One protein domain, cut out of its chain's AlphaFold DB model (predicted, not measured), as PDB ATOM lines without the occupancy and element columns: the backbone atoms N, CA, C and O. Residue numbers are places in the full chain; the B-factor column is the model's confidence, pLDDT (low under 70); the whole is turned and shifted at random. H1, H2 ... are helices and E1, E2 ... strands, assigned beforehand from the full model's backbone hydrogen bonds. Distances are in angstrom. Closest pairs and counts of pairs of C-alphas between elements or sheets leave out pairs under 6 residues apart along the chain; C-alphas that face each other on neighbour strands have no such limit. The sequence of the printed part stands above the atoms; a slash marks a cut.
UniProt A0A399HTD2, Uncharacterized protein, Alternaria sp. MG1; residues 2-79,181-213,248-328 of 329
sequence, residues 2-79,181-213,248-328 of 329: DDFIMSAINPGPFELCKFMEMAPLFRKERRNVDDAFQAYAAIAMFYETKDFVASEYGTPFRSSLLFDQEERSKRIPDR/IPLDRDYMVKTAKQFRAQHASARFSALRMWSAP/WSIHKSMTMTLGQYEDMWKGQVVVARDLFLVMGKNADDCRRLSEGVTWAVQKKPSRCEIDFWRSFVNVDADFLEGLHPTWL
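Overview. This is residues 2 to 79, 181 to 213 and 248 to 328 of the 329 residues of an uncharacterized protein of Alternaria sp. MG1 (UniProt A0A399HTD2). A four-stranded antiparallel sheet, E2 E3 E1 E4, stands in the middle of three layers, with H10 and H8 over one face and H7 over the other. The long helix H4 crosses H10 on its side away from the sheet, with H1 and H2 packed on H4, while H11 and H12 pack on H7. The printed part has 192 residues, with twelve named helices and four named strands in the order H1 to H7, E1, H8, H9, E2, E3, H10, E4, H11, H12, a mixed class of helices and strands. It is compact, with a radius of gyration of the C-alphas of 16.1 A, and rounded, spanning 41 by 38 by 37 A.

Along the chain. Find C-alpha 2 at (-160.197, 90.240, 35.774), where H1, residues 2 to 7, begins. Next come H2, 12 to 19, H3, 23 to 26, H4, 31 to 47 and 24.8 A long, H5, 49 to 54, and H6, 69 to 73. After a cut, H7, 185 to 198, is 20.4 A long and E1, 203 to 208, 16.6 A. Past the second cut read H8, 248 to 259, 15.8 A, H9, 262 to 265, E2, 269 to 272, E3, 275 to 280, 16.1 A, and H10, 283 to 298, 22.1 A. E4, 312 to 315, H11, 317 to 322, and H12, 325 to 328, end at C-alpha 328 at (-138.639, 82.078, 18.141).

Arrangement. Start at the hub, H4: it touches H10, C-alphas 39 and 295 being closest at 5.1 A, at a steep tilt of 41 degrees, opposite ways. It touches H2 (C-alphas 13 and 37, 5.2 A) and, with residues 38 to 45 alone, H1 (2 and 41, 6.2 A); H3 only just touches it, only at the corner, with 3 pairs within 8 A (26 and 32, 6.3 A). H5 is close to H4 but not clearly touching; H6 only grazes the sheet. H10 is over E3 and E1, along the strands, at a height over the sheet of 8.4 A; H7 is over E3 at 9.6 A on the opposite face and touches H11 (189 and 321, 5.7 A) and H12 (185 and 328, 4.8 A). H8, on H10's face, is over E2 and touches H10 (258 and 296, 6.6 A); H9 is close to H10 but not clearly touching. Look for N 270 and O 277 at 2.9 A in the hairpin E2 and E3, N 278 and O 205 at 2.8 A between E3 and E1, and N 206 and O 312 at 2.8 A between E1 and E4. E3, H10 and E4 form a split strand-helix-strand unit, two strands running the same way with E1 between, its crossover right-handed. Every O i to N i+4 pair is within hydrogen-bond range in H1, H2, H5, H6, H7, H8, H10 and H11, and 11 of 13 in H4; H3, H9 and H12 are too short for one.

Size, cuts and confidence. The two farthest C-alphas, Arg 27 and Lys 74, are 45.2 A apart. Residues 80 to 180 and 214 to 247 are not printed, with gaps of 17.5 A and 16.7 A between C-alphas. The links H5 to H6 and H10 to E4 are long. Mean pLDDT of the printed part is 91.8; residues 2 to 11 are under 70.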
ATOM      1  N   ASP A   2    -160.409  89.035  34.963       56.38
ATOM      2  CA  ASP A   2    -160.197  90.240  35.774       56.38
ATOM      3  C   ASP A   2    -160.722  90.085  37.212       56.38
ATOM      4  O   ASP A   2    -159.981  90.345  38.150       56.38
ATOM      5  N   ASP A   3    -161.923  89.533  37.411       59.03
ATOM      6  CA  ASP A   3    -162.503  89.362  38.756       59.03
ATOM      7  C   ASP A   3    -161.684  88.462  39.698       59.03
ATOM      8  O   ASP A   3    -161.648  88.724  40.894       59.03
ATOM      9  N   PHE A   4    -160.976  87.440  39.196       66.75
ATOM     10  CA  PHE A   4    -160.152  86.568  40.047       66.75
ATOM     11  C   PHE A   4    -158.966  87.341  40.625       66.75
ATOM     12  O   PHE A   4    -158.786  87.395  41.839       66.75
ATOM     13  N   ILE A   5    -158.215  88.001  39.743       60.56
ATOM     14  CA  ILE A   5    -157.051  88.810  40.106       60.56
ATOM     15  C   ILE A   5    -157.472  90.014  40.962       60.56
ATOM     16  O   ILE A   5    -156.798  90.353  41.928       60.56
ATOM     17  N   MET A   6    -158.619  90.627  40.660       62.72
ATOM     18  CA  MET A   6    -159.132  91.799  41.375       62.72
ATOM     19  C   MET A   6    -159.820  91.461  42.708       62.72
ATOM     20  O   MET A   6    -159.881  92.320  43.588       62.72
ATOM     21  N   SER A   7    -160.316  90.230  42.892       56.78
ATOM     22  CA  SER A   7    -160.929  89.776  44.155       56.78
ATOM     23  C   SER A   7    -159.917  89.642  45.297       56.78
ATOM     24  O   SER A   7    -160.278  89.791  46.465       56.78
ATOM     25  N   ALA A   8    -158.639  89.451  44.966       57.38
ATOM     26  CA  ALA A   8    -157.518  89.613  45.877       57.38
ATOM     27  C   ALA A   8    -156.902  90.999  45.643       57.38
ATOM     28  O   ALA A   8    -155.919  91.119  44.919       57.38
ATOM     29  N   ILE A   9    -157.500  92.055  46.214       48.03
ATOM     30  CA  ILE A   9    -157.031  93.446  46.054       48.03
ATOM     31  C   ILE A   9    -155.535  93.520  46.391       48.03
ATOM     32  O   ILE A   9    -155.145  93.550  47.559       48.03
ATOM     33  N   ASN A  10    -154.697  93.566  45.360       64.50
ATOM     34  CA  ASN A  10    -153.266  93.778  45.475       64.50
ATOM     35  C   ASN A  10    -152.900  95.066  44.709       64.50
ATOM     36  O   ASN A  10    -153.605  95.470  43.782       64.50
ATOM     37  N   PRO A  11    -151.823  95.767  45.095       66.81
ATOM     38  CA  PRO A  11    -151.420  97.007  44.433       66.81
ATOM     39  C   PRO A  11    -150.819  96.783  43.031       66.81
ATOM     40  O   PRO A  11    -150.346  97.739  42.423       66.81
ATOM     41  N   GLY A  12    -150.828  95.555  42.501       76.06
ATOM     42  CA  GLY A  12    -150.106  95.133  41.301       76.06
ATOM     43  C   GLY A  12    -150.339  96.008  40.067       76.06
ATOM     44  O   GLY A  12    -149.365  96.540  39.531       76.06
ATOM     45  N   PRO A  13    -151.592  96.270  39.650       80.56
ATOM     46  CA  PRO A  13    -151.850  97.157  38.516       80.56
ATOM     47  C   PRO A  13    -151.310  98.585  38.711       80.56
ATOM     48  O   PRO A  13    -150.846  99.218  37.764       80.56
ATOM     49  N   PHE A  14    -151.324  99.102  39.944       86.94
ATOM     50  CA  PHE A  14    -150.778 100.425  40.257       86.94
ATOM     51  C   PHE A  14    -149.247 100.431  40.305       86.94
ATOM     52  O   PHE A  14    -148.638 101.440  39.947       86.94
ATOM     53  N   GLU A  15    -148.616  99.317  40.683       89.81
ATOM     54  CA  GLU A  15    -147.166  99.145  40.570       89.81
ATOM     55  C   GLU A  15    -146.721  99.131  39.103       89.81
ATOM     56  O   GLU A  15    -145.723  99.775  38.777       89.81
ATOM     57  N   LEU A  16    -147.492  98.517  38.194       92.00
ATOM     58  CA  LEU A  16    -147.253  98.640  36.751       92.00
ATOM     59  C   LEU A  16    -147.347 100.103  36.301       92.00
ATOM     60  O   LEU A  16    -146.458 100.603  35.610       92.00
ATOM     61  N   CYS A  17    -148.394 100.820  36.712       91.88
ATOM     62  CA  CYS A  17    -148.540 102.230  36.363       91.88
ATOM     63  C   CYS A  17    -147.401 103.103  36.899       91.88
ATOM     64  O   CYS A  17    -146.980 104.042  36.225       91.88
ATOM     65  N   LYS A  18    -146.913 102.814  38.107       92.25
ATOM     66  CA  LYS A  18    -145.768 103.496  38.711       92.25
ATOM     67  C   LYS A  18    -144.479 103.176  37.960       92.25
ATOM     68  O   LYS A  18    -143.728 104.093  37.655       92.25
ATOM     69  N   PHE A  19    -144.248 101.903  37.642       93.81
ATOM     70  CA  PHE A  19    -143.086 101.446  36.884       93.81
ATOM     71  C   PHE A  19    -143.019 102.081  35.494       93.81
ATOM     72  O   PHE A  19    -141.966 102.557  35.100       93.81
ATOM     73  N   MET A  20    -144.146 102.142  34.786       93.94
ATOM     74  CA  MET A  20    -144.248 102.732  33.448       93.94
ATOM     75  C   MET A  20    -144.468 104.255  33.462       93.94
ATOM     76  O   MET A  20    -144.842 104.828  32.438       93.94
ATOM     77  N   GLU A  21    -144.310 104.903  34.622       93.00
ATOM     78  CA  GLU A  21    -144.482 106.348  34.827       93.00
ATOM     79  C   GLU A  21    -145.781 106.916  34.216       93.00
ATOM     80  O   GLU A  21    -145.822 107.997  33.631       93.00
ATOM     81  N   MET A  22    -146.894 106.193  34.365       91.00
ATOM     82  CA  MET A  22    -148.159 106.504  33.688       91.00
ATOM     83  C   MET A  22    -148.933 107.679  34.300       91.00
ATOM     84  O   MET A  22    -149.960 108.082  33.751       91.00
ATOM     85  N   ALA A  23    -148.473 108.263  35.410       89.19
ATOM     86  CA  ALA A  23    -149.183 109.347  36.096       89.19
ATOM     87  C   ALA A  23    -149.591 110.520  35.168       89.19
ATOM     88  O   ALA A  23    -150.733 110.982  35.266       89.19
ATOM     89  N   PRO A  24    -148.756 110.980  34.209       88.56
ATOM     90  CA  PRO A  24    -149.160 111.997  33.235       88.56
ATOM     91  C   PRO A  24    -150.217 111.512  32.227       88.56
ATOM     92  O   PRO A  24    -150.952 112.327  31.668       88.56
ATOM     93  N   LEU A  25    -150.306 110.203  31.973       86.12
ATOM     94  CA  LEU A  25    -151.243 109.595  31.019       86.12
ATOM     95  C   LEU A  25    -152.659 109.476  31.590       86.12
ATOM     96  O   LEU A  25    -153.632 109.559  30.838       86.12
ATOM     97  N   PHE A  26    -152.793 109.365  32.912       84.94
ATOM     98  CA  PHE A  26    -154.092 109.268  33.589       84.94
ATOM     99  C   PHE A  26    -154.988 110.483  33.342       84.94
ATOM    100  O   PHE A  26    -156.208 110.359  33.286       84.94
ATOM    101  N   ARG A  27    -154.384 111.661  33.156       81.94
ATOM    102  CA  ARG A  27    -155.106 112.904  32.848       81.94
ATOM    103  C   ARG A  27    -155.466 113.046  31.370       81.94
ATOM    104  O   ARG A  27    -156.282 113.898  31.040       81.94
ATOM    105  N   LYS A  28    -154.846 112.258  30.486       83.31
ATOM    106  CA  LYS A  28    -155.092 112.317  29.041       83.31
ATOM    107  C   LYS A  28    -156.306 111.483  28.669       83.31
ATOM    108  O   LYS A  28    -157.212 111.981  28.015       83.31
ATOM    109  N   GLU A  29    -156.326 110.224  29.100       82.31
ATOM    110  CA  GLU A  29    -157.412 109.297  28.787       82.31
ATOM    111  C   GLU A  29    -157.605 108.279  29.914       82.31
ATOM    112  O   GLU A  29    -156.656 107.614  30.334       82.31
ATOM    113  N   ARG A  30    -158.856 108.112  30.363       79.38
ATOM    114  CA  ARG A  30    -159.221 107.194  31.457       79.38
ATOM    115  C   ARG A  30    -158.827 105.739  31.174       79.38
ATOM    116  O   ARG A  30    -158.405 105.036  32.084       79.38
ATOM    117  N   ARG A  31    -158.905 105.323  29.905       85.25
ATOM    118  CA  ARG A  31    -158.611 103.952  29.457       85.25
ATOM    119  C   ARG A  31    -157.171 103.501  29.697       85.25
ATOM    120  O   ARG A  31    -156.930 102.308  29.719       85.25
ATOM    121  N   ASN A  32    -156.223 104.422  29.900       85.00
ATOM    122  CA  ASN A  32    -154.827 104.049  30.160       85.00
ATOM    123  C   ASN A  32    -154.682 103.190  31.423       85.00
ATOM    124  O   ASN A  32    -153.807 102.330  31.472       85.00
ATOM    125  N   VAL A  33    -155.536 103.430  32.427       85.94
ATOM    126  CA  VAL A  33    -155.587 102.618  33.648       85.94
ATOM    127  C   VAL A  33    -156.181 101.249  33.331       85.94
ATOM    128  O   VAL A  33    -155.570 100.242  33.658       85.94
ATOM    129  N   ASP A  34    -157.314 101.200  32.628       88.88
ATOM    130  CA  ASP A  34    -157.969  99.937  32.257       88.88
ATOM    131  C   ASP A  34    -157.038  99.042  31.418       88.88
ATOM    132  O   ASP A  34    -156.883  97.857  31.706       88.88
ATOM    133  N   ASP A  35    -156.344  99.619  30.432       91.31
ATOM    134  CA  ASP A  35    -155.376  98.910  29.589       91.31
ATOM    135  C   ASP A  35    -154.196  98.369  30.430       91.31
ATOM    136  O   ASP A  35    -153.692  97.273  30.170       91.31
ATOM    137  N   ALA A  36    -153.749  99.105  31.459       91.44
ATOM    138  CA  ALA A  36    -152.704  98.643  32.379       91.44
ATOM    139  C   ALA A  36    -153.195  97.485  33.258       91.44
ATOM    140  O   ALA A  36    -152.474  96.509  33.454       91.44
ATOM    141  N   PHE A  37    -154.437  97.551  33.737       91.56
ATOM    142  CA  PHE A  37    -155.048  96.483  34.528       91.56
ATOM    143  C   PHE A  37    -155.205  95.204  33.705       91.56
ATOM    144  O   PHE A  37    -154.880  94.125  34.192       91.56
ATOM    145  N   GLN A  38    -155.623  95.320  32.442       91.56
ATOM    146  CA  GLN A  38    -155.719  94.181  31.528       91.56
ATOM    147  C   GLN A  38    -154.350  93.552  31.246       91.56
ATOM    148  O   GLN A  38    -154.215  92.329  31.284       91.56
ATOM    149  N   ALA A  39    -153.321  94.368  31.001       94.31
ATOM    150  CA  ALA A  39    -151.962  93.875  30.789       94.31
ATOM    151  C   ALA A  39    -151.399  93.170  32.033       94.31
ATOM    152  O   ALA A  39    -150.815  92.091  31.919       94.31
ATOM    153  N   TYR A  40    -151.621  93.755  33.215       94.25
ATOM    154  CA  TYR A  40    -151.280  93.145  34.496       94.25
ATOM    155  C   TYR A  40    -151.977  91.792  34.663       94.25
ATOM    156  O   TYR A  40    -151.308  90.780  34.860       94.25
ATOM    157  N   ALA A  41    -153.305  91.756  34.521       91.69
ATOM    158  CA  ALA A  41    -154.092  90.542  34.693       91.69
ATOM    159  C   ALA A  41    -153.648  89.437  33.725       91.69
ATOM    160  O   ALA A  41    -153.479  88.293  34.141       91.69
ATOM    161  N   ALA A  42    -153.381  89.765  32.459       93.19
ATOM    162  CA  ALA A  42    -152.960  88.783  31.466       93.19
ATOM    163  C   ALA A  42    -151.628  88.095  31.822       93.19
ATOM    164  O   ALA A  42    -151.490  86.889  31.619       93.19
ATOM    165  N   ILE A  43    -150.665  88.831  32.388       96.12
ATOM    166  CA  ILE A  43    -149.366  88.282  32.804       96.12
ATOM    167  C   ILE A  43    -149.440  87.599  34.170       96.12
ATOM    168  O   ILE A  43    -148.892  86.506  34.324       96.12
ATOM    169  N   ALA A  44    -150.123  88.207  35.144       93.12
ATOM    170  CA  ALA A  44    -150.265  87.707  36.514       93.12
ATOM    171  C   ALA A  44    -150.699  86.236  36.553       93.12
ATOM    172  O   ALA A  44    -150.143  85.414  37.279       93.12
ATOM    173  N   MET A  45    -151.607  85.880  35.654       90.81
ATOM    174  CA  MET A  45    -152.186  84.549  35.525       90.81
ATOM    175  C   MET A  45    -151.159  83.452  35.223       90.81
ATOM    176  O   MET A  45    -151.341  82.316  35.645       90.81
ATOM    177  N   PHE A  46    -150.051  83.776  34.550       94.62
ATOM    178  CA  PHE A  46    -148.959  82.824  34.328       94.62
ATOM    179  C   PHE A  46    -148.131  82.580  35.595       94.62
ATOM    180  O   PHE A  46    -147.607  81.483  35.780       94.62
ATOM    181  N   TYR A  47    -148.054  83.562  36.494       93.75
ATOM    182  CA  TYR A  47    -147.386  83.436  37.793       93.75
ATOM    183  C   TYR A  47    -148.280  82.745  38.829       93.75
ATOM    184  O   TYR A  47    -147.791  81.987  39.660       93.75
ATOM    185  N   GLU A  48    -149.591  82.951  38.730       91.88
ATOM    186  CA  GLU A  48    -150.605  82.463  39.673       91.88
ATOM    187  C   GLU A  48    -151.411  81.281  39.093       91.88
ATOM    188  O   GLU A  48    -152.530  80.995  39.515       91.88
ATOM    189  N   THR A  49    -150.832  80.560  38.121       90.56
ATOM    190  CA  THR A  49    -151.507  79.517  37.322       90.56
ATOM    191  C   THR A  49    -152.255  78.493  38.178       90.56
ATOM    192  O   THR A  49    -153.411  78.178  37.900       90.56
ATOM    193  N   LYS A  50    -151.599  77.940  39.209       89.81
ATOM    194  CA  LYS A  50    -152.173  76.861  40.032       89.81
ATOM    195  C   LYS A  50    -153.430  77.327  40.761       89.81
ATOM    196  O   LYS A  50    -154.455  76.648  40.698       89.81
ATOM    197  N   ASP A  51    -153.351  78.495  41.387       90.81
ATOM    198  CA  ASP A  51    -154.450  79.075  42.155       90.81
ATOM    199  C   ASP A  51    -155.589  79.500  41.224       90.81
ATOM    200  O   ASP A  51    -156.757  79.209  41.491       90.81
ATOM    201  N   PHE A  52    -155.258  80.095  40.071       89.25
ATOM    202  CA  PHE A  52    -156.248  80.466  39.068       89.25
ATOM    203  C   PHE A  52    -157.027  79.255  38.550       89.25
ATOM    204  O   PHE A  52    -158.256  79.257  38.593       89.25
ATOM    205  N   VAL A  53    -156.341  78.208  38.082       90.62
ATOM    206  CA  VAL A  53    -156.975  77.015  37.491       90.62
ATOM    207  C   VAL A  53    -157.812  76.243  38.524       90.62
ATOM    208  O   VAL A  53    -158.839  75.645  38.174       90.62
ATOM    209  N   ALA A  54    -157.416  76.286  39.799       90.62
ATOM    210  CA  ALA A  54    -158.180  75.715  40.905       90.62
ATOM    211  C   ALA A  54    -159.459  76.511  41.227       90.62
ATOM    212  O   ALA A  54    -160.450  75.912  41.652       90.62
ATOM    213  N   SER A  55    -159.473  77.824  40.984       90.44
ATOM    214  CA  SER A  55    -160.627  78.693  41.245       90.44
ATOM    215  C   SER A  55    -161.842  78.398  40.351       90.44
ATOM    216  O   SER A  55    -161.750  77.707  39.331       90.44
ATOM    217  N   GLU A  56    -162.996  78.972  40.709       90.88
ATOM    218  CA  GLU A  56    -164.205  78.927  39.875       90.88
ATOM    219  C   GLU A  56    -163.996  79.616  38.515       90.88
ATOM    220  O   GLU A  56    -164.433  79.097  37.483       90.88
ATOM    221  N   TYR A  57    -163.227  80.710  38.491       86.88
ATOM    222  CA  TYR A  57    -162.915  81.490  37.290       86.88
ATOM    223  C   TYR A  57    -161.982  80.749  36.322       86.88
ATOM    224  O   TYR A  57    -161.996  81.021  35.119       86.88
ATOM    225  N   GLY A  58    -161.186  79.804  36.834       86.50
ATOM    226  CA  GLY A  58    -160.282  78.961  36.053       86.50
ATOM    227  C   GLY A  58    -160.937  77.748  35.409       86.50
ATOM    228  O   GLY A  58    -160.308  77.097  34.576       86.50
ATOM    229  N   THR A  59    -162.198  77.449  35.739       90.25
ATOM    230  CA  THR A  59    -162.910  76.262  35.239       90.25
ATOM    231  C   THR A  59    -162.841  76.104  33.712       90.25
ATOM    232  O   THR A  59    -162.497  75.006  33.268       90.25
ATOM    233  N   PRO A  60    -163.054  77.156  32.889       90.06
ATOM    234  CA  PRO A  60    -162.954  77.040  31.429       90.06
ATOM    235  C   PRO A  60    -161.542  76.705  30.918       90.06
ATOM    236  O   PRO A  60    -161.383  76.282  29.775       90.06
ATOM    237  N   PHE A  61    -160.511  76.898  31.745       89.06
ATOM    238  CA  PHE A  61    -159.104  76.760  31.373       89.06
ATOM    239  C   PHE A  61    -158.452  75.474  31.893       89.06
ATOM    240  O   PHE A  61    -157.316  75.195  31.527       89.06
ATOM    241  N   ARG A  62    -159.148  74.651  32.687       89.25
ATOM    242  CA  ARG A  62    -158.582  73.409  33.255       89.25
ATOM    243  C   ARG A  62    -158.114  72.404  32.203       89.25
ATOM    244  O   ARG A  62    -157.135  71.705  32.424       89.25
ATOM    245  N   SER A  63    -158.801  72.337  31.065       88.56
ATOM    246  CA  SER A  63    -158.425  71.494  29.919       88.56
ATOM    247  C   SER A  63    -157.625  72.250  28.851       88.56
ATOM    248  O   SER A  63    -157.338  71.703  27.788       88.56
ATOM    249  N   SER A  64    -157.335  73.529  29.087       91.31
ATOM    250  CA  SER A  64    -156.641  74.399  28.146       91.31
ATOM    251  C   SER A  64    -155.131  74.281  28.326       91.31
ATOM    252  O   SER A  64    -154.629  74.330  29.444       91.31
ATOM    253  N   LEU A  65    -154.392  74.227  27.218       93.25
ATOM    254  CA  LEU A  65    -152.926  74.290  27.237       93.25
ATOM    255  C   LEU A  65    -152.385  75.722  27.362       93.25
ATOM    256  O   LEU A  65    -151.183  75.933  27.230       93.25
ATOM    257  N   LEU A  66    -153.242  76.727  27.599       93.38
ATOM    258  CA  LEU A  66    -152.803  78.121  27.737       93.38
ATOM    259  C   LEU A  66    -151.716  78.260  28.804       93.38
ATOM    260  O   LEU A  66    -150.692  78.888  28.550       93.38
ATOM    261  N   PHE A  67    -151.949  77.660  29.969       93.56
ATOM    262  CA  PHE A  67    -151.070  77.785  31.126       93.56
ATOM    263  C   PHE A  67    -150.124  76.586  31.299       93.56
ATOM    264  O   PHE A  67    -149.133  76.695  32.017       93.56
ATOM    265  N   ASP A  68    -150.363  75.479  30.586       94.56
ATOM    266  CA  ASP A  68    -149.408  74.371  30.465       94.56
ATOM    267  C   ASP A  68    -148.391  74.669  29.354       94.56
ATOM    268  O   ASP A  68    -148.465  74.184  28.221       94.56
ATOM    269  N   GLN A  69    -147.457  75.561  29.682       95.62
ATOM    270  CA  GLN A  69    -146.460  76.063  28.741       95.62
ATOM    271  C   GLN A  69    -145.505  74.967  28.249       95.62
ATOM    272  O   GLN A  69    -145.071  75.016  27.097       95.62
ATOM    273  N   GLU A  70    -145.195  73.985  29.098       95.25
ATOM    274  CA  GLU A  70    -144.311  72.865  28.769       95.25
ATOM    275  C   GLU A  70    -144.975  71.891  27.796       95.25
ATOM    276  O   GLU A  70    -144.361  71.503  26.806       95.25
ATOM    277  N   GLU A  71    -146.239  71.526  28.007       95.31
ATOM    278  CA  GLU A  71    -146.940  70.675  27.047       95.31
ATOM    279  C   GLU A  71    -147.226  71.422  25.741       95.31
ATOM    280  O   GLU A  71    -147.094  70.864  24.646       95.31
ATOM    281  N   ARG A  72    -147.560  72.716  25.822       95.12
ATOM    282  CA  ARG A  72    -147.786  73.543  24.633       95.12
ATOM    283  C   ARG A  72    -146.534  73.666  23.768       95.12
ATOM    284  O   ARG A  72    -146.660  73.637  22.544       95.12
ATOM    285  N   SER A  73    -145.347  73.776  24.367       95.25
ATOM    286  CA  SER A  73    -144.092  73.955  23.625       95.25
ATOM    287  C   SER A  73    -143.754  72.777  22.702       95.25
ATOM    288  O   SER A  73    -143.115  72.977  21.665       95.25
ATOM    289  N   LYS A  74    -144.250  71.574  23.022       94.31
ATOM    290  CA  LYS A  74    -144.073  70.347  22.226       94.31
ATOM    291  C   LYS A  74    -144.839  70.369  20.904       94.31
ATOM    292  O   LYS A  74    -144.559  69.569  20.014       94.31
ATOM    293  N   ARG A  75    -145.817  71.267  20.754       91.19
ATOM    294  CA  ARG A  75    -146.603  71.418  19.523       91.19
ATOM    295  C   ARG A  75    -145.960  72.464  18.623       91.19
ATOM    296  O   ARG A  75    -145.524  73.510  19.086       91.19
ATOM    297  N   ILE A  76    -145.936  72.209  17.318       87.56
ATOM    298  CA  ILE A  76    -145.507  73.221  16.348       87.56
ATOM    299  C   ILE A  76    -146.650  74.240  16.205       87.56
ATOM    300  O   ILE A  76    -147.787  73.830  15.951       87.56
ATOM    301  N   PRO A  77    -146.398  75.550  16.373       85.75
ATOM    302  CA  PRO A  77    -147.439  76.555  16.231       85.75
ATOM    303  C   PRO A  77    -147.941  76.587  14.786       85.75
ATOM    304  O   PRO A  77    -147.145  76.682  13.850       85.75
ATOM    305  N   ASP A  78    -149.263  76.576  14.599       84.62
ATOM    306  CA  ASP A  78    -149.866  76.819  13.288       84.62
ATOM    307  C   ASP A  78    -149.664  78.290  12.901       84.62
ATOM    308  O   ASP A  78    -150.436  79.182  13.266       84.62
ATOM    309  N   ARG A  79    -148.555  78.547  12.209       86.56
ATOM    310  CA  ARG A  79    -148.138  79.863  11.729       86.56
ATOM    311  C   ARG A  79    -147.385  79.732  10.404       86.56
ATOM    312  O   ARG A  79    -146.652  78.767  10.191       86.56
ATOM    313  N   ILE A 181    -133.755  90.509  10.066       90.31
ATOM    314  CA  ILE A 181    -133.467  89.129   9.643       90.31
ATOM    315  C   ILE A 181    -132.447  88.430  10.560       90.31
ATOM    316  O   ILE A 181    -132.718  87.293  10.948       90.31
ATOM    317  N   PRO A 182    -131.351  89.076  11.010       93.00
ATOM    318  CA  PRO A 182    -130.420  88.474  11.968       93.00
ATOM    319  C   PRO A 182    -131.011  88.213  13.362       93.00
ATOM    320  O   PRO A 182    -130.387  87.530  14.169       93.00
ATOM    321  N   LEU A 183    -132.185  88.770  13.679       94.31
ATOM    322  CA  LEU A 183    -132.889  88.578  14.951       94.31
ATOM    323  C   LEU A 183    -133.720  87.290  14.890       94.31
ATOM    324  O   LEU A 183    -134.954  87.304  14.925       94.31
ATOM    325  N   ASP A 184    -133.025  86.175  14.704       93.06
ATOM    326  CA  ASP A 184    -133.592  84.837  14.589       93.06
ATOM    327  C   ASP A 184    -133.561  84.079  15.929       93.06
ATOM    328  O   ASP A 184    -133.202  84.612  16.983       93.06
ATOM    329  N   ARG A 185    -133.953  82.801  15.892       94.25
ATOM    330  CA  ARG A 185    -133.963  81.921  17.066       94.25
ATOM    331  C   ARG A 185    -132.587  81.840  17.734       94.25
ATOM    332  O   ARG A 185    -132.512  81.891  18.961       94.25
ATOM    333  N   ASP A 186    -131.514  81.721  16.959       96.12
ATOM    334  CA  ASP A 186    -130.171  81.552  17.511       96.12
ATOM    335  C   ASP A 186    -129.685  82.843  18.171       96.12
ATOM    336  O   ASP A 186    -129.097  82.791  19.257       96.12
ATOM    337  N   TYR A 187    -130.020  84.004  17.600       96.56
ATOM    338  CA  TYR A 187    -129.820  85.292  18.257       96.56
ATOM    339  C   TYR A 187    -130.567  85.366  19.594       96.56
ATOM    340  O   TYR A 187    -129.960  85.732  20.606       96.56
ATOM    341  N   MET A 188    -131.853  84.987  19.636       97.12
ATOM    342  CA  MET A 188    -132.659  85.040  20.867       97.12
ATOM    343  C   MET A 188    -132.084  84.135  21.961       97.12
ATOM    344  O   MET A 188    -131.889  84.575  23.094       97.12
ATOM    345  N   VAL A 189    -131.755  82.885  21.620       97.75
ATOM    346  CA  VAL A 189    -131.194  81.912  22.571       97.75
ATOM    347  C   VAL A 189    -129.821  82.362  23.068       97.75
ATOM    348  O   VAL A 189    -129.554  82.322  24.271       97.75
ATOM    349  N   LYS A 190    -128.948  82.837  22.171       97.94
ATOM    350  CA  LYS A 190    -127.633  83.372  22.547       97.94
ATOM    351  C   LYS A 190    -127.770  84.553  23.503       97.94
ATOM    352  O   LYS A 190    -127.083  84.586  24.523       97.94
ATOM    353  N   THR A 191    -128.672  85.480  23.197       98.12
ATOM    354  CA  THR A 191    -128.947  86.663  24.021       98.12
ATOM    355  C   THR A 191    -129.434  86.261  25.413       98.12
ATOM    356  O   THR A 191    -128.866  86.698  26.415       98.12
ATOM    357  N   ALA A 192    -130.395  85.334  25.499       98.31
ATOM    358  CA  ALA A 192    -130.896  84.823  26.773       98.31
ATOM    359  C   ALA A 192    -129.796  84.139  27.609       98.31
ATOM    360  O   ALA A 192    -129.665  84.393  28.808       98.31
ATOM    361  N   LYS A 193    -128.941  83.316  26.983       98.25
ATOM    362  CA  LYS A 193    -127.815  82.658  27.668       98.25
ATOM    363  C   LYS A 193    -126.789  83.652  28.206       98.25
ATOM    364  O   LYS A 193    -126.322  83.489  29.332       98.25
ATOM    365  N   GLN A 194    -126.445  84.670  27.418       98.31
ATOM    366  CA  GLN A 194    -125.524  85.728  27.839       98.31
ATOM    367  C   GLN A 194    -126.090  86.523  29.016       98.31
ATOM    368  O   GLN A 194    -125.364  86.795  29.971       98.31
ATOM    369  N   PHE A 195    -127.388  86.831  28.986       98.50
ATOM    370  CA  PHE A 195    -128.061  87.506  30.089       98.50
ATOM    371  C   PHE A 195    -128.073  86.648  31.364       98.50
ATOM    372  O   PHE A 195    -127.703  87.126  32.436       98.50
ATOM    373  N   ARG A 196    -128.391  85.348  31.255       98.12
ATOM    374  CA  ARG A 196    -128.335  84.397  32.383       98.12
ATOM    375  C   ARG A 196    -126.938  84.296  33.000       98.12
ATOM    376  O   ARG A 196    -126.820  84.173  34.215       98.12
ATOM    377  N   ALA A 197    -125.877  84.362  32.195       98.00
ATOM    378  CA  ALA A 197    -124.505  84.320  32.706       98.00
ATOM    379  C   ALA A 197    -124.172  85.516  33.622       98.00
ATOM    380  O   ALA A 197    -123.333  85.394  34.510       98.00
ATOM    381  N   GLN A 198    -124.842  86.656  33.427       97.81
ATOM    382  CA  GLN A 198    -124.695  87.861  34.254       97.81
ATOM    383  C   GLN A 198    -125.697  87.893  35.420       97.81
ATOM    384  O   GLN A 198    -125.456  88.533  36.443       97.81
ATOM    385  N   HIS A 199    -126.817  87.185  35.276       97.81
ATOM    386  CA  HIS A 199    -127.917  87.145  36.230       97.81
ATOM    387  C   HIS A 199    -128.365  85.694  36.448       97.81
ATOM    388  O   HIS A 199    -129.237  85.187  35.746       97.81
ATOM    389  N   ALA A 200    -127.786  85.020  37.447       96.62
ATOM    390  CA  ALA A 200    -128.009  83.588  37.683       96.62
ATOM    391  C   ALA A 200    -129.486  83.206  37.907       96.62
ATOM    392  O   ALA A 200    -129.887  82.088  37.597       96.62
ATOM    393  N   SER A 201    -130.301  84.133  38.417       97.81
ATOM    394  CA  SER A 201    -131.738  83.934  38.651       97.81
ATOM    395  C   SER A 201    -132.622  84.425  37.499       97.81
ATOM    396  O   SER A 201    -133.833  84.527  37.685       97.81
ATOM    397  N   ALA A 202    -132.044  84.746  36.335       98.50
ATOM    398  CA  ALA A 202    -132.774  85.337  35.221       98.50
ATOM    399  C   ALA A 202    -133.983  84.504  34.785       98.50
ATOM    400  O   ALA A 202    -133.923  83.275  34.684       98.50
ATOM    401  N   ARG A 203    -135.073  85.207  34.478       98.69
ATOM    402  CA  ARG A 203    -136.301  84.650  33.906       98.69
ATOM    403  C   ARG A 203    -136.651  85.406  32.639       98.69
ATOM    404  O   ARG A 203    -136.353  86.594  32.509       98.69
ATOM    405  N   PHE A 204    -137.287  84.710  31.711       98.81
ATOM    406  CA  PHE A 204    -137.543  85.214  30.376       98.81
ATOM    407  C   PHE A 204    -139.020  85.113  30.022       98.81
ATOM    408  O   PHE A 204    -139.699  84.165  30.415       98.81
ATOM    409  N   SER A 205    -139.489  86.058  29.217       98.81
ATOM    410  CA  SER A 205    -140.749  85.922  28.493       98.81
ATOM    411  C   SER A 205    -140.483  86.124  27.007       98.81
ATOM    412  O   SER A 205    -139.838  87.091  26.612       98.81
ATOM    413  N   ALA A 206    -140.978  85.210  26.182       98.38
ATOM    414  CA  ALA A 206    -141.025  85.342  24.734       98.38
ATOM    415  C   ALA A 206    -142.462  85.712  24.360       98.38
ATOM    416  O   ALA A 206    -143.311  84.835  24.207       98.38
ATOM    417  N   LEU A 207    -142.752  87.012  24.289       98.56
ATOM    418  CA  LEU A 207    -144.087  87.528  23.989       98.56
ATOM    419  C   LEU A 207    -144.225  87.749  22.488       98.56
ATOM    420  O   LEU A 207    -143.314  88.282  21.864       98.56
ATOM    421  N   ARG A 208    -145.354  87.376  21.894       96.50
ATOM    422  CA  ARG A 208    -145.590  87.545  20.460       96.50
ATOM    423  C   ARG A 208    -146.845  88.358  20.213       96.50
ATOM    424  O   ARG A 208    -147.897  88.055  20.759       96.50
ATOM    425  N   MET A 209    -146.745  89.360  19.351       96.38
ATOM    426  CA  MET A 209    -147.903  90.078  18.839       96.38
ATOM    427  C   MET A 209    -148.759  89.139  17.980       96.38
ATOM    428  O   MET A 209    -148.258  88.430  17.103       96.38
ATOM    429  N   TRP A 210    -150.070  89.159  18.198       95.31
ATOM    430  CA  TRP A 210    -151.031  88.419  17.404       95.31
ATOM    431  C   TRP A 210    -150.924  88.792  15.929       95.31
ATOM    432  O   TRP A 210    -150.841  89.959  15.545       95.31
ATOM    433  N   SER A 211    -150.939  87.772  15.079       94.31
ATOM    434  CA  SER A 211    -151.069  87.935  13.639       94.31
ATOM    435  C   SER A 211    -151.761  86.727  13.025       94.31
ATOM    436  O   SER A 211    -151.651  85.590  13.510       94.31
ATOM    437  N   ALA A 212    -152.464  86.974  11.923       93.44
ATOM    438  CA  ALA A 212    -153.006  85.918  11.087       93.44
ATOM    439  C   ALA A 212    -151.889  85.298  10.223       93.44
ATOM    440  O   ALA A 212    -150.803  85.876  10.086       93.44
ATOM    441  N   PRO A 213    -152.126  84.137   9.588       93.38
ATOM    442  CA  PRO A 213    -151.175  83.586   8.626       93.38
ATOM    443  C   PRO A 213    -150.871  84.536   7.457       93.38
ATOM    444  O   PRO A 213    -149.758  84.504   6.948       93.38
ATOM    445  N   TRP A 248    -140.106  94.123   8.060       92.75
ATOM    446  CA  TRP A 248    -139.346  95.331   8.396       92.75
ATOM    447  C   TRP A 248    -140.248  96.437   8.927       92.75
ATOM    448  O   TRP A 248    -139.916  97.095   9.911       92.75
ATOM    449  N   SER A 249    -141.412  96.613   8.299       91.25
ATOM    450  CA  SER A 249    -142.418  97.577   8.740       91.25
ATOM    451  C   SER A 249    -142.900  97.231  10.148       91.25
ATOM    452  O   SER A 249    -142.953  98.111  11.004       91.25
ATOM    453  N   ILE A 250    -143.158  95.944  10.421       94.00
ATOM    454  CA  ILE A 250    -143.544  95.493  11.764       94.00
ATOM    455  C   ILE A 250    -142.427  95.741  12.769       94.00
ATOM    456  O   ILE A 250    -142.684  96.331  13.816       94.00
ATOM    457  N   HIS A 251    -141.197  95.334  12.441       95.00
ATOM    458  CA  HIS A 251    -140.049  95.537  13.317       95.00
ATOM    459  C   HIS A 251    -139.872  97.020  13.657       95.00
ATOM    460  O   HIS A 251    -139.830  97.369  14.831       95.00
ATOM    461  N   LYS A 252    -139.865  97.910  12.656       93.31
ATOM    462  CA  LYS A 252    -139.752  99.358  12.875       93.31
ATOM    463  C   LYS A 252    -140.869  99.880  13.775       93.31
ATOM    464  O   LYS A 252    -140.584 100.592  14.735       93.31
ATOM    465  N   SER A 253    -142.125  99.538  13.482       92.94
ATOM    466  CA  SER A 253    -143.268  99.983  14.283       92.94
ATOM    467  C   SER A 253    -143.148  99.535  15.737       92.94
ATOM    468  O   SER A 253    -143.313 100.355  16.634       92.94
ATOM    469  N   MET A 254    -142.804  98.269  15.980       95.12
ATOM    470  CA  MET A 254    -142.678  97.731  17.334       95.12
ATOM    471  C   MET A 254    -141.471  98.301  18.087       95.12
ATOM    472  O   MET A 254    -141.594  98.644  19.263       95.12
ATOM    473  N   THR A 255    -140.340  98.501  17.406       95.12
ATOM    474  CA  THR A 255    -139.164  99.186  17.965       95.12
ATOM    475  C   THR A 255    -139.493 100.632  18.332       95.12
ATOM    476  O   THR A 255    -139.128 101.081  19.412       95.12
ATOM    477  N   MET A 256    -140.241 101.364  17.498       93.31
ATOM    478  CA  MET A 256    -140.687 102.727  17.822       93.31
ATOM    479  C   MET A 256    -141.684 102.759  18.986       93.31
ATOM    480  O   MET A 256    -141.636 103.676  19.803       93.31
ATOM    481  N   THR A 257    -142.592 101.784  19.068       93.69
ATOM    482  CA  THR A 257    -143.566 101.686  20.161       93.69
ATOM    483  C   THR A 257    -142.878 101.443  21.498       93.69
ATOM    484  O   THR A 257    -143.169 102.149  22.463       93.69
ATOM    485  N   LEU A 258    -141.958 100.479  21.565       95.31
ATOM    486  CA  LEU A 258    -141.252 100.163  22.806       95.31
ATOM    487  C   LEU A 258    -140.133 101.159  23.111       95.31
ATOM    488  O   LEU A 258    -139.936 101.481  24.276       95.31
ATOM    489  N   GLY A 259    -139.472 101.736  22.107       94.88
ATOM    490  CA  GLY A 259    -138.401 102.720  22.298       94.88
ATOM    491  C   GLY A 259    -138.833 103.990  23.041       94.88
ATOM    492  O   GLY A 259    -137.999 104.652  23.650       94.88
ATOM    493  N   GLN A 260    -140.136 104.300  23.086       93.19
ATOM    494  CA  GLN A 260    -140.696 105.374  23.930       93.19
ATOM    495  C   GLN A 260    -140.474 105.155  25.435       93.19
ATOM    496  O   GLN A 260    -140.675 106.078  26.220       93.19
ATOM    497  N   TYR A 261    -140.106 103.938  25.828       95.12
ATOM    498  CA  TYR A 261    -139.988 103.485  27.207       95.12
ATOM    499  C   TYR A 261    -138.618 102.858  27.495       95.12
ATOM    500  O   TYR A 261    -138.484 102.113  28.462       95.12
ATOM    501  N   GLU A 262    -137.597 103.140  26.676       94.81
ATOM    502  CA  GLU A 262    -136.271 102.520  26.819       94.81
ATOM    503  C   GLU A 262    -135.652 102.735  28.208       94.81
ATOM    504  O   GLU A 262    -135.045 101.818  28.759       94.81
ATOM    505  N   ASP A 263    -135.905 103.886  28.835       94.88
ATOM    506  CA  ASP A 263    -135.465 104.175  30.207       94.88
ATOM    507  C   ASP A 263    -136.017 103.170  31.241       94.88
ATOM    508  O   ASP A 263    -135.373 102.897  32.263       94.88
ATOM    509  N   MET A 264    -137.185 102.576  30.962       95.62
ATOM    510  CA  MET A 264    -137.809 101.533  31.785       95.62
ATOM    511  C   MET A 264    -137.228 100.153  31.487       95.62
ATOM    512  O   MET A 264    -137.072  99.340  32.400       95.62
ATOM    513  N   TRP A 265    -136.888  99.889  30.223       96.06
ATOM    514  CA  TRP A 265    -136.369  98.597  29.774       96.06
ATOM    515  C   TRP A 265    -134.904  98.402  30.130       96.06
ATOM    516  O   TRP A 265    -134.517  97.291  30.473       96.06
ATOM    517  N   LYS A 266    -134.083  99.455  30.050       95.06
ATOM    518  CA  LYS A 266    -132.642  99.413  30.347       95.06
ATOM    519  C   LYS A 266    -131.926  98.294  29.577       95.06
ATOM    520  O   LYS A 266    -131.121  97.560  30.155       95.06
ATOM    521  N   GLY A 267    -132.263  98.116  28.298       95.69
ATOM    522  CA  GLY A 267    -131.734  97.040  27.456       95.69
ATOM    523  C   GLY A 267    -132.226  95.622  27.789       95.69
ATOM    524  O   GLY A 267    -131.682  94.653  27.266       95.69
ATOM    525  N   GLN A 268    -133.239  95.463  28.650       98.31
ATOM    526  CA  GLN A 268    -133.790  94.157  29.049       98.31
ATOM    527  C   GLN A 268    -134.916  93.648  28.129       98.31
ATOM    528  O   GLN A 268    -135.496  92.593  28.391       98.31
ATOM    529  N   VAL A 269    -135.234  94.374  27.056       98.44
ATOM    530  CA  VAL A 269    -136.260  93.997  26.076       98.44
ATOM    531  C   VAL A 269    -135.663  94.059  24.676       98.44
ATOM    532  O   VAL A 269    -135.165  95.096  24.252       98.44
ATOM    533  N   VAL A 270    -135.734  92.947  23.947       97.75
ATOM    534  CA  VAL A 270    -135.320  92.861  22.542       97.75
ATOM    535  C   VAL A 270    -136.551  92.708  21.663       97.75
ATOM    536  O   VAL A 270    -137.396  91.848  21.910       97.75
ATOM    537  N   VAL A 271    -136.628  93.519  20.609       97.25
ATOM    538  CA  VAL A 271    -137.695  93.467  19.604       97.25
ATOM    539  C   VAL A 271    -137.200  92.728  18.371       97.25
ATOM    540  O   VAL A 271    -136.175  93.085  17.802       97.25
ATOM    541  N   ALA A 272    -137.954  91.737  17.913       95.62
ATOM    542  CA  ALA A 272    -137.672  90.952  16.720       95.62
ATOM    543  C   ALA A 272    -138.950  90.768  15.897       95.62
ATOM    544  O   ALA A 272    -139.625  89.744  15.967       95.62
ATOM    545  N   ARG A 273    -139.280  91.792  15.097       94.62
ATOM    546  CA  ARG A 273    -140.488  91.847  14.258       94.62
ATOM    547  C   ARG A 273    -141.732  91.897  15.141       94.62
ATOM    548  O   ARG A 273    -142.018  92.939  15.715       94.62
ATOM    549  N   ASP A 274    -142.449  90.786  15.235       95.19
ATOM    550  CA  ASP A 274    -143.631  90.570  16.064       95.19
ATOM    551  C   ASP A 274    -143.317  89.813  17.369       95.19
ATOM    552  O   ASP A 274    -144.237  89.538  18.133       95.19
ATOM    553  N   LEU A 275    -142.054  89.458  17.628       97.31
ATOM    554  CA  LEU A 275    -141.594  88.791  18.849       97.31
ATOM    555  C   LEU A 275    -140.859  89.777  19.770       97.31
ATOM    556  O   LEU A 275    -140.079  90.609  19.312       97.31
ATOM    557  N   PHE A 276    -141.059  89.629  21.074       98.44
ATOM    558  CA  PHE A 276    -140.401  90.388  22.129       98.44
ATOM    559  C   PHE A 276    -139.742  89.416  23.105       98.44
ATOM    560  O   PHE A 276    -140.429  88.630  23.762       98.44
ATOM    561  N   LEU A 277    -138.416  89.470  23.216       98.62
ATOM    562  CA  LEU A 277    -137.685  88.756  24.257       98.62
ATOM    563  C   LEU A 277    -137.511  89.689  25.456       98.62
ATOM    564  O   LEU A 277    -136.760  90.660  25.398       98.62
ATOM    565  N   VAL A 278    -138.206  89.376  26.541       98.81
ATOM    566  CA  VAL A 278    -138.128  90.074  27.824       98.81
ATOM    567  C   VAL A 278    -137.178  89.317  28.741       98.81
ATOM    568  O   VAL A 278    -137.349  88.117  28.952       98.81
ATOM    569  N   MET A 279    -136.194  90.012  29.305       98.75
ATOM    570  CA  MET A 279    -135.121  89.437  30.116       98.75
ATOM    571  C   MET A 279    -135.144  90.034  31.523       98.75
ATOM    572  O   MET A 279    -134.577  91.092  31.774       98.75
ATOM    573  N   GLY A 280    -135.807  89.373  32.468       98.62
ATOM    574  CA  GLY A 280    -135.829  89.805  33.864       98.62
ATOM    575  C   GLY A 280    -134.646  89.246  34.640       98.62
ATOM    576  O   GLY A 280    -134.294  88.076  34.487       98.62
ATOM    577  N   LYS A 281    -134.055  90.048  35.531       98.50
ATOM    578  CA  LYS A 281    -132.951  89.599  36.410       98.50
ATOM    579  C   LYS A 281    -133.380  88.493  37.379       98.50
ATOM    580  O   LYS A 281    -132.549  87.725  37.858       98.50
ATOM    581  N   ASN A 282    -134.676  88.442  37.665       98.44
ATOM    582  CA  ASN A 282    -135.375  87.419  38.428       98.44
ATOM    583  C   ASN A 282    -136.846  87.346  37.967       98.44
ATOM    584  O   ASN A 282    -137.237  88.040  37.024       98.44
ATOM    585  N   ALA A 283    -137.649  86.501  38.616       97.88
ATOM    586  CA  ALA A 283    -139.064  86.322  38.290       97.88
ATOM    587  C   ALA A 283    -139.882  87.620  38.420       97.88
ATOM    588  O   ALA A 283    -140.650  87.938  37.517       97.88
ATOM    589  N   ASP A 284    -139.678  88.401  39.482       96.38
ATOM    590  CA  ASP A 284    -140.443  89.633  39.727       96.38
ATOM    591  C   ASP A 284    -140.119  90.726  38.702       96.38
ATOM    592  O   ASP A 284    -141.004  91.408  38.185       96.38
ATOM    593  N   ASP A 285    -138.841  90.865  38.353       97.81
ATOM    594  CA  ASP A 285    -138.399  91.793  37.315       97.81
ATOM    595  C   ASP A 285    -138.931  91.374  35.937       97.81
ATOM    596  O   ASP A 285    -139.423  92.207  35.177       97.81
ATOM    597  N   CYS A 286    -138.917  90.068  35.640       98.50
ATOM    598  CA  CYS A 286    -139.486  89.519  34.409       98.50
ATOM    599  C   CYS A 286    -140.989  89.796  34.321       98.50
ATOM    600  O   CYS A 286    -141.471  90.205  33.262       98.50
ATOM    601  N   ARG A 287    -141.722  89.622  35.429       97.69
ATOM    602  CA  ARG A 287    -143.155  89.910  35.528       97.69
ATOM    603  C   ARG A 287    -143.434  91.356  35.152       97.69
ATOM    604  O   ARG A 287    -144.124  91.603  34.168       97.69
ATOM    605  N   ARG A 288    -142.814  92.290  35.871       96.75
ATOM    606  CA  ARG A 288    -143.010  93.730  35.688       96.75
ATOM    607  C   ARG A 288    -142.674  94.195  34.268       96.75
ATOM    608  O   ARG A 288    -143.426  94.965  33.676       96.75
ATOM    609  N   LEU A 289    -141.569  93.711  33.698       98.44
ATOM    610  CA  LEU A 289    -141.201  94.019  32.312       98.44
ATOM    611  C   LEU A 289    -142.200  93.429  31.308       98.44
ATOM    612  O   LEU A 289    -142.576  94.100  30.351       98.44
ATOM    613  N   SER A 290    -142.664  92.196  31.529       98.56
ATOM    614  CA  SER A 290    -143.635  91.534  30.646       98.56
ATOM    615  C   SER A 290    -144.995  92.235  30.670       98.56
ATOM    616  O   SER A 290    -145.624  92.396  29.624       98.56
ATOM    617  N   GLU A 291    -145.430  92.693  31.845       97.69
ATOM    618  CA  GLU A 291    -146.623  93.527  32.027       97.69
ATOM    619  C   GLU A 291    -146.474  94.858  31.273       97.69
ATOM    620  O   GLU A 291    -147.361  95.239  30.507       97.69
ATOM    621  N   GLY A 292    -145.317  95.519  31.406       97.25
ATOM    622  CA  GLY A 292    -144.987  96.754  30.689       97.25
ATOM    623  C   GLY A 292    -145.002  96.602  29.168       97.25
ATOM    624  O   GLY A 292    -145.617  97.417  28.478       97.25
ATOM    625  N   VAL A 293    -144.380  95.544  28.638       98.25
ATOM    626  CA  VAL A 293    -144.375  95.242  27.195       98.25
ATOM    627  C   VAL A 293    -145.786  94.935  26.700       98.25
ATOM    628  O   VAL A 293    -146.206  95.483  25.681       98.25
ATOM    629  N   THR A 294    -146.545  94.120  27.439       97.94
ATOM    630  CA  THR A 294    -147.941  93.801  27.103       97.94
ATOM    631  C   THR A 294    -148.779  95.074  27.039       97.94
ATOM    632  O   THR A 294    -149.453  95.320  26.044       97.94
ATOM    633  N   TRP A 295    -148.679  95.948  28.040       96.06
ATOM    634  CA  TRP A 295    -149.373  97.231  28.021       96.06
ATOM    635  C   TRP A 295    -148.938  98.110  26.845       96.06
ATOM    636  O   TRP A 295    -149.783  98.631  26.123       96.06
ATOM    637  N   ALA A 296    -147.635  98.266  26.608       95.50
ATOM    638  CA  ALA A 296    -147.133  99.166  25.572       95.50
ATOM    639  C   ALA A 296    -147.575  98.751  24.158       95.50
ATOM    640  O   ALA A 296    -147.851  99.621  23.329       95.50
ATOM    641  N   VAL A 297    -147.680  97.443  23.897       95.88
ATOM    642  CA  VAL A 297    -148.166  96.890  22.621       95.88
ATOM    643  C   VAL A 297    -149.686  97.029  22.488       95.88
ATOM    644  O   VAL A 297    -150.173  97.352  21.400       95.88
ATOM    645  N   GLN A 298    -150.428  96.813  23.578       94.06
ATOM    646  CA  GLN A 298    -151.893  96.707  23.565       94.06
ATOM    647  C   GLN A 298    -152.642  98.005  23.849       94.06
ATOM    648  O   GLN A 298    -153.826  98.105  23.522       94.06
ATOM    649  N   LYS A 299    -151.990  98.998  24.462       89.38
ATOM    650  CA  LYS A 299    -152.658 100.237  24.869       89.38
ATOM    651  C   LYS A 299    -153.323 100.905  23.671       89.38
ATOM    652  O   LYS A 299    -152.741 101.060  22.589       89.38
ATOM    653  N   LYS A 300    -154.559 101.346  23.858       81.19
ATOM    654  CA  LYS A 300    -155.305 102.022  22.797       81.19
ATOM    655  C   LYS A 300    -154.610 103.344  22.431       81.19
ATOM    656  O   LYS A 300    -154.020 103.992  23.294       81.19
ATOM    657  N   PRO A 301    -154.657 103.773  21.154       83.00
ATOM    658  CA  PRO A 301    -155.471 103.254  20.052       83.00
ATOM    659  C   PRO A 301    -154.840 102.087  19.266       83.00
ATOM    660  O   PRO A 301    -155.294 101.809  18.154       83.00
ATOM    661  N   SER A 302    -153.805 101.422  19.799       83.81
ATOM    662  CA  SER A 302    -153.260 100.208  19.182       83.81
ATOM    663  C   SER A 302    -154.358  99.162  18.963       83.81
ATOM    664  O   SER A 302    -155.300  99.051  19.748       83.81
ATOM    665  N   ARG A 303    -154.239  98.411  17.866       85.38
ATOM    666  CA  ARG A 303    -155.056  97.221  17.565       85.38
ATOM    667  C   ARG A 303    -154.253  95.930  17.735       85.38
ATOM    668  O   ARG A 303    -154.718  94.862  17.351       85.38
ATOM    669  N   CYS A 304    -153.019  96.052  18.215       93.31
ATOM    670  CA  CYS A 304    -152.133  94.928  18.431       93.31
ATOM    671  C   CYS A 304    -152.441  94.295  19.785       93.31
ATOM    672  O   CYS A 304    -152.681  94.994  20.762       93.31
ATOM    673  N   GLU A 305    -152.392  92.972  19.837       95.06
ATOM    674  CA  GLU A 305    -152.598  92.181  21.049       95.06
ATOM    675  C   GLU A 305    -151.435  91.211  21.216       95.06
ATOM    676  O   GLU A 305    -150.826  90.821  20.221       95.06
ATOM    677  N   ILE A 306    -151.095  90.828  22.443       97.69
ATOM    678  CA  ILE A 306    -150.163  89.734  22.697       97.69
ATOM    679  C   ILE A 306    -150.931  88.417  22.572       97.69
ATOM    680  O   ILE A 306    -151.905  88.154  23.275       97.69
ATOM    681  N   ASP A 307    -150.471  87.563  21.668       96.44
ATOM    682  CA  ASP A 307    -150.973  86.210  21.489       96.44
ATOM    683  C   ASP A 307    -150.336  85.301  22.541       96.44
ATOM    684  O   ASP A 307    -149.279  84.700  22.331       96.44
ATOM    685  N   PHE A 308    -150.982  85.192  23.699       95.94
ATOM    686  CA  PHE A 308    -150.528  84.328  24.790       95.94
ATOM    687  C   PHE A 308    -150.584  82.831  24.466       95.94
ATOM    688  O   PHE A 308    -149.948  82.029  25.156       95.94
ATOM    689  N   TRP A 309    -151.294  82.437  23.405       94.69
ATOM    690  CA  TRP A 309    -151.239  81.072  22.884       94.69
ATOM    691  C   TRP A 309    -149.942  80.808  22.118       94.69
ATOM    692  O   TRP A 309    -149.495  79.664  22.017       94.69
ATOM    693  N   ARG A 310    -149.322  81.877  21.603       94.94
ATOM    694  CA  ARG A 310    -148.032  81.841  20.914       94.94
ATOM    695  C   ARG A 310    -146.877  82.502  21.662       94.94
ATOM    696  O   ARG A 310    -145.837  82.770  21.062       94.94
ATOM    697  N   SER A 311    -147.061  82.731  22.956       97.25
ATOM    698  CA  SER A 311    -146.068  83.340  23.836       97.25
ATOM    699  C   SER A 311    -145.666  82.390  24.958       97.25
ATOM    700  O   SER A 311    -146.389  81.446  25.273       97.25
ATOM    701  N   PHE A 312    -144.539  82.668  25.600       98.12
ATOM    702  CA  PHE A 312    -144.111  82.012  26.831       98.12
ATOM    703  C   PHE A 312    -143.763  83.073  27.871       98.12
ATOM    704  O   PHE A 312    -143.154  84.086  27.535       98.12
ATOM    705  N   VAL A 313    -144.162  82.858  29.119       98.44
ATOM    706  CA  VAL A 313    -144.043  83.823  30.213       98.44
ATOM    707  C   VAL A 313    -143.338  83.160  31.386       98.44
ATOM    708  O   VAL A 313    -143.717  82.061  31.792       98.44
ATOM    709  N   ASN A 314    -142.351  83.850  31.957       98.19
ATOM    710  CA  ASN A 314    -141.611  83.395  33.136       98.19
ATOM    711  C   ASN A 314    -140.970  82.006  32.975       98.19
ATOM    712  O   ASN A 314    -141.144  81.127  33.820       98.19
ATOM    713  N   VAL A 315    -140.222  81.799  31.898       98.25
ATOM    714  CA  VAL A 315    -139.462  80.569  31.632       98.25
ATOM    715  C   VAL A 315    -137.967  80.791  31.869       98.25
ATOM    716  O   VAL A 315    -137.516  81.924  32.035       98.25
ATOM    717  N   ASP A 316    -137.181  79.720  31.933       98.12
ATOM    718  CA  ASP A 316    -135.719  79.822  31.973       98.12
ATOM    719  C   ASP A 316    -135.100  79.788  30.560       98.12
ATOM    720  O   ASP A 316    -135.784  79.622  29.547       98.12
ATOM    721  N   ALA A 317    -133.786  80.009  30.487       97.56
ATOM    722  CA  ALA A 317    -133.068  80.025  29.214       97.56
ATOM    723  C   ALA A 317    -133.003  78.641  28.542       97.56
ATOM    724  O   ALA A 317    -132.941  78.580  27.313       97.56
ATOM    725  N   ASP A 318    -133.021  77.552  29.317       97.62
ATOM    726  CA  ASP A 318    -132.943  76.192  28.772       97.62
ATOM    727  C   ASP A 318    -134.282  75.803  28.130       97.62
ATOM    728  O   ASP A 318    -134.301  75.190  27.065       97.62
ATOM    729  N   PHE A 319    -135.403  76.264  28.696       98.06
ATOM    730  CA  PHE A 319    -136.719  76.179  28.072       98.06
ATOM    731  C   PHE A 319    -136.727  76.869  26.704       98.06
ATOM    732  O   PHE A 319    -137.152  76.262  25.724       98.06
ATOM    733  N   LEU A 320    -136.230  78.113  26.612       97.44
ATOM    734  CA  LEU A 320    -136.161  78.846  25.339       97.44
ATOM    735  C   LEU A 320    -135.272  78.142  24.309       97.44
ATOM    736  O   LEU A 320    -135.609  78.105  23.127       97.44
ATOM    737  N   GLU A 321    -134.150  77.572  24.746       97.19
ATOM    738  CA  GLU A 321    -133.288  76.762  23.887       97.19
ATOM    739  C   GLU A 321    -133.992  75.488  23.403       97.19
ATOM    740  O   GLU A 321    -133.862  75.125  22.234       97.19
ATOM    741  N   GLY A 322    -134.769  74.833  24.266       96.62
ATOM    742  CA  GLY A 322    -135.513  73.617  23.939       96.62
ATOM    743  C   GLY A 322    -136.689  73.821  22.978       96.62
ATOM    744  O   GLY A 322    -137.218  72.842  22.450       96.62
ATOM    745  N   LEU A 323    -137.103  75.066  22.714       95.88
ATOM    746  CA  LEU A 323    -138.204  75.353  21.799       95.88
ATOM    747  C   LEU A 323    -137.875  74.958  20.355       95.88
ATOM    748  O   LEU A 323    -136.797  75.253  19.826       95.88
ATOM    749  N   HIS A 324    -138.873  74.390  19.670       92.94
ATOM    750  CA  HIS A 324    -138.820  74.223  18.219       92.94
ATOM    751  C   HIS A 324    -138.517  75.578  17.537       92.94
ATOM    752  O   HIS A 324    -139.120  76.587  17.922       92.94
ATOM    753  N   PRO A 325    -137.650  75.638  16.504       90.19
ATOM    754  CA  PRO A 325    -137.194  76.903  15.916       90.19
ATOM    755  C   PRO A 325    -138.309  77.868  15.493       90.19
ATOM    756  O   PRO A 325    -138.151  79.082  15.586       90.19
ATOM    757  N   THR A 326    -139.468  77.344  15.089       89.44
ATOM    758  CA  THR A 326    -140.635  78.141  14.672       89.44
ATOM    759  C   THR A 326    -141.279  78.958  15.791       89.44
ATOM    760  O   THR A 326    -142.108  79.818  15.496       89.44
ATOM    761  N   TRP A 327    -140.974  78.692  17.061       93.06
ATOM    762  CA  TRP A 327    -141.488  79.485  18.179       93.06
ATOM    763  C   TRP A 327    -140.789  80.846  18.290       93.06
ATOM    764  O   TRP A 327    -141.442  81.850  18.580       93.06
ATOM    765  N   LEU A 328    -139.486  80.886  17.998       92.75
ATOM    766  CA  LEU A 328    -138.639  82.078  18.141       92.75
ATOM    767  C   LEU A 328    -138.240  82.712  16.800       92.75
ATOM    768  O   LEU A 328    -137.502  83.693  16.791       92.75
TER     769      LEU A 328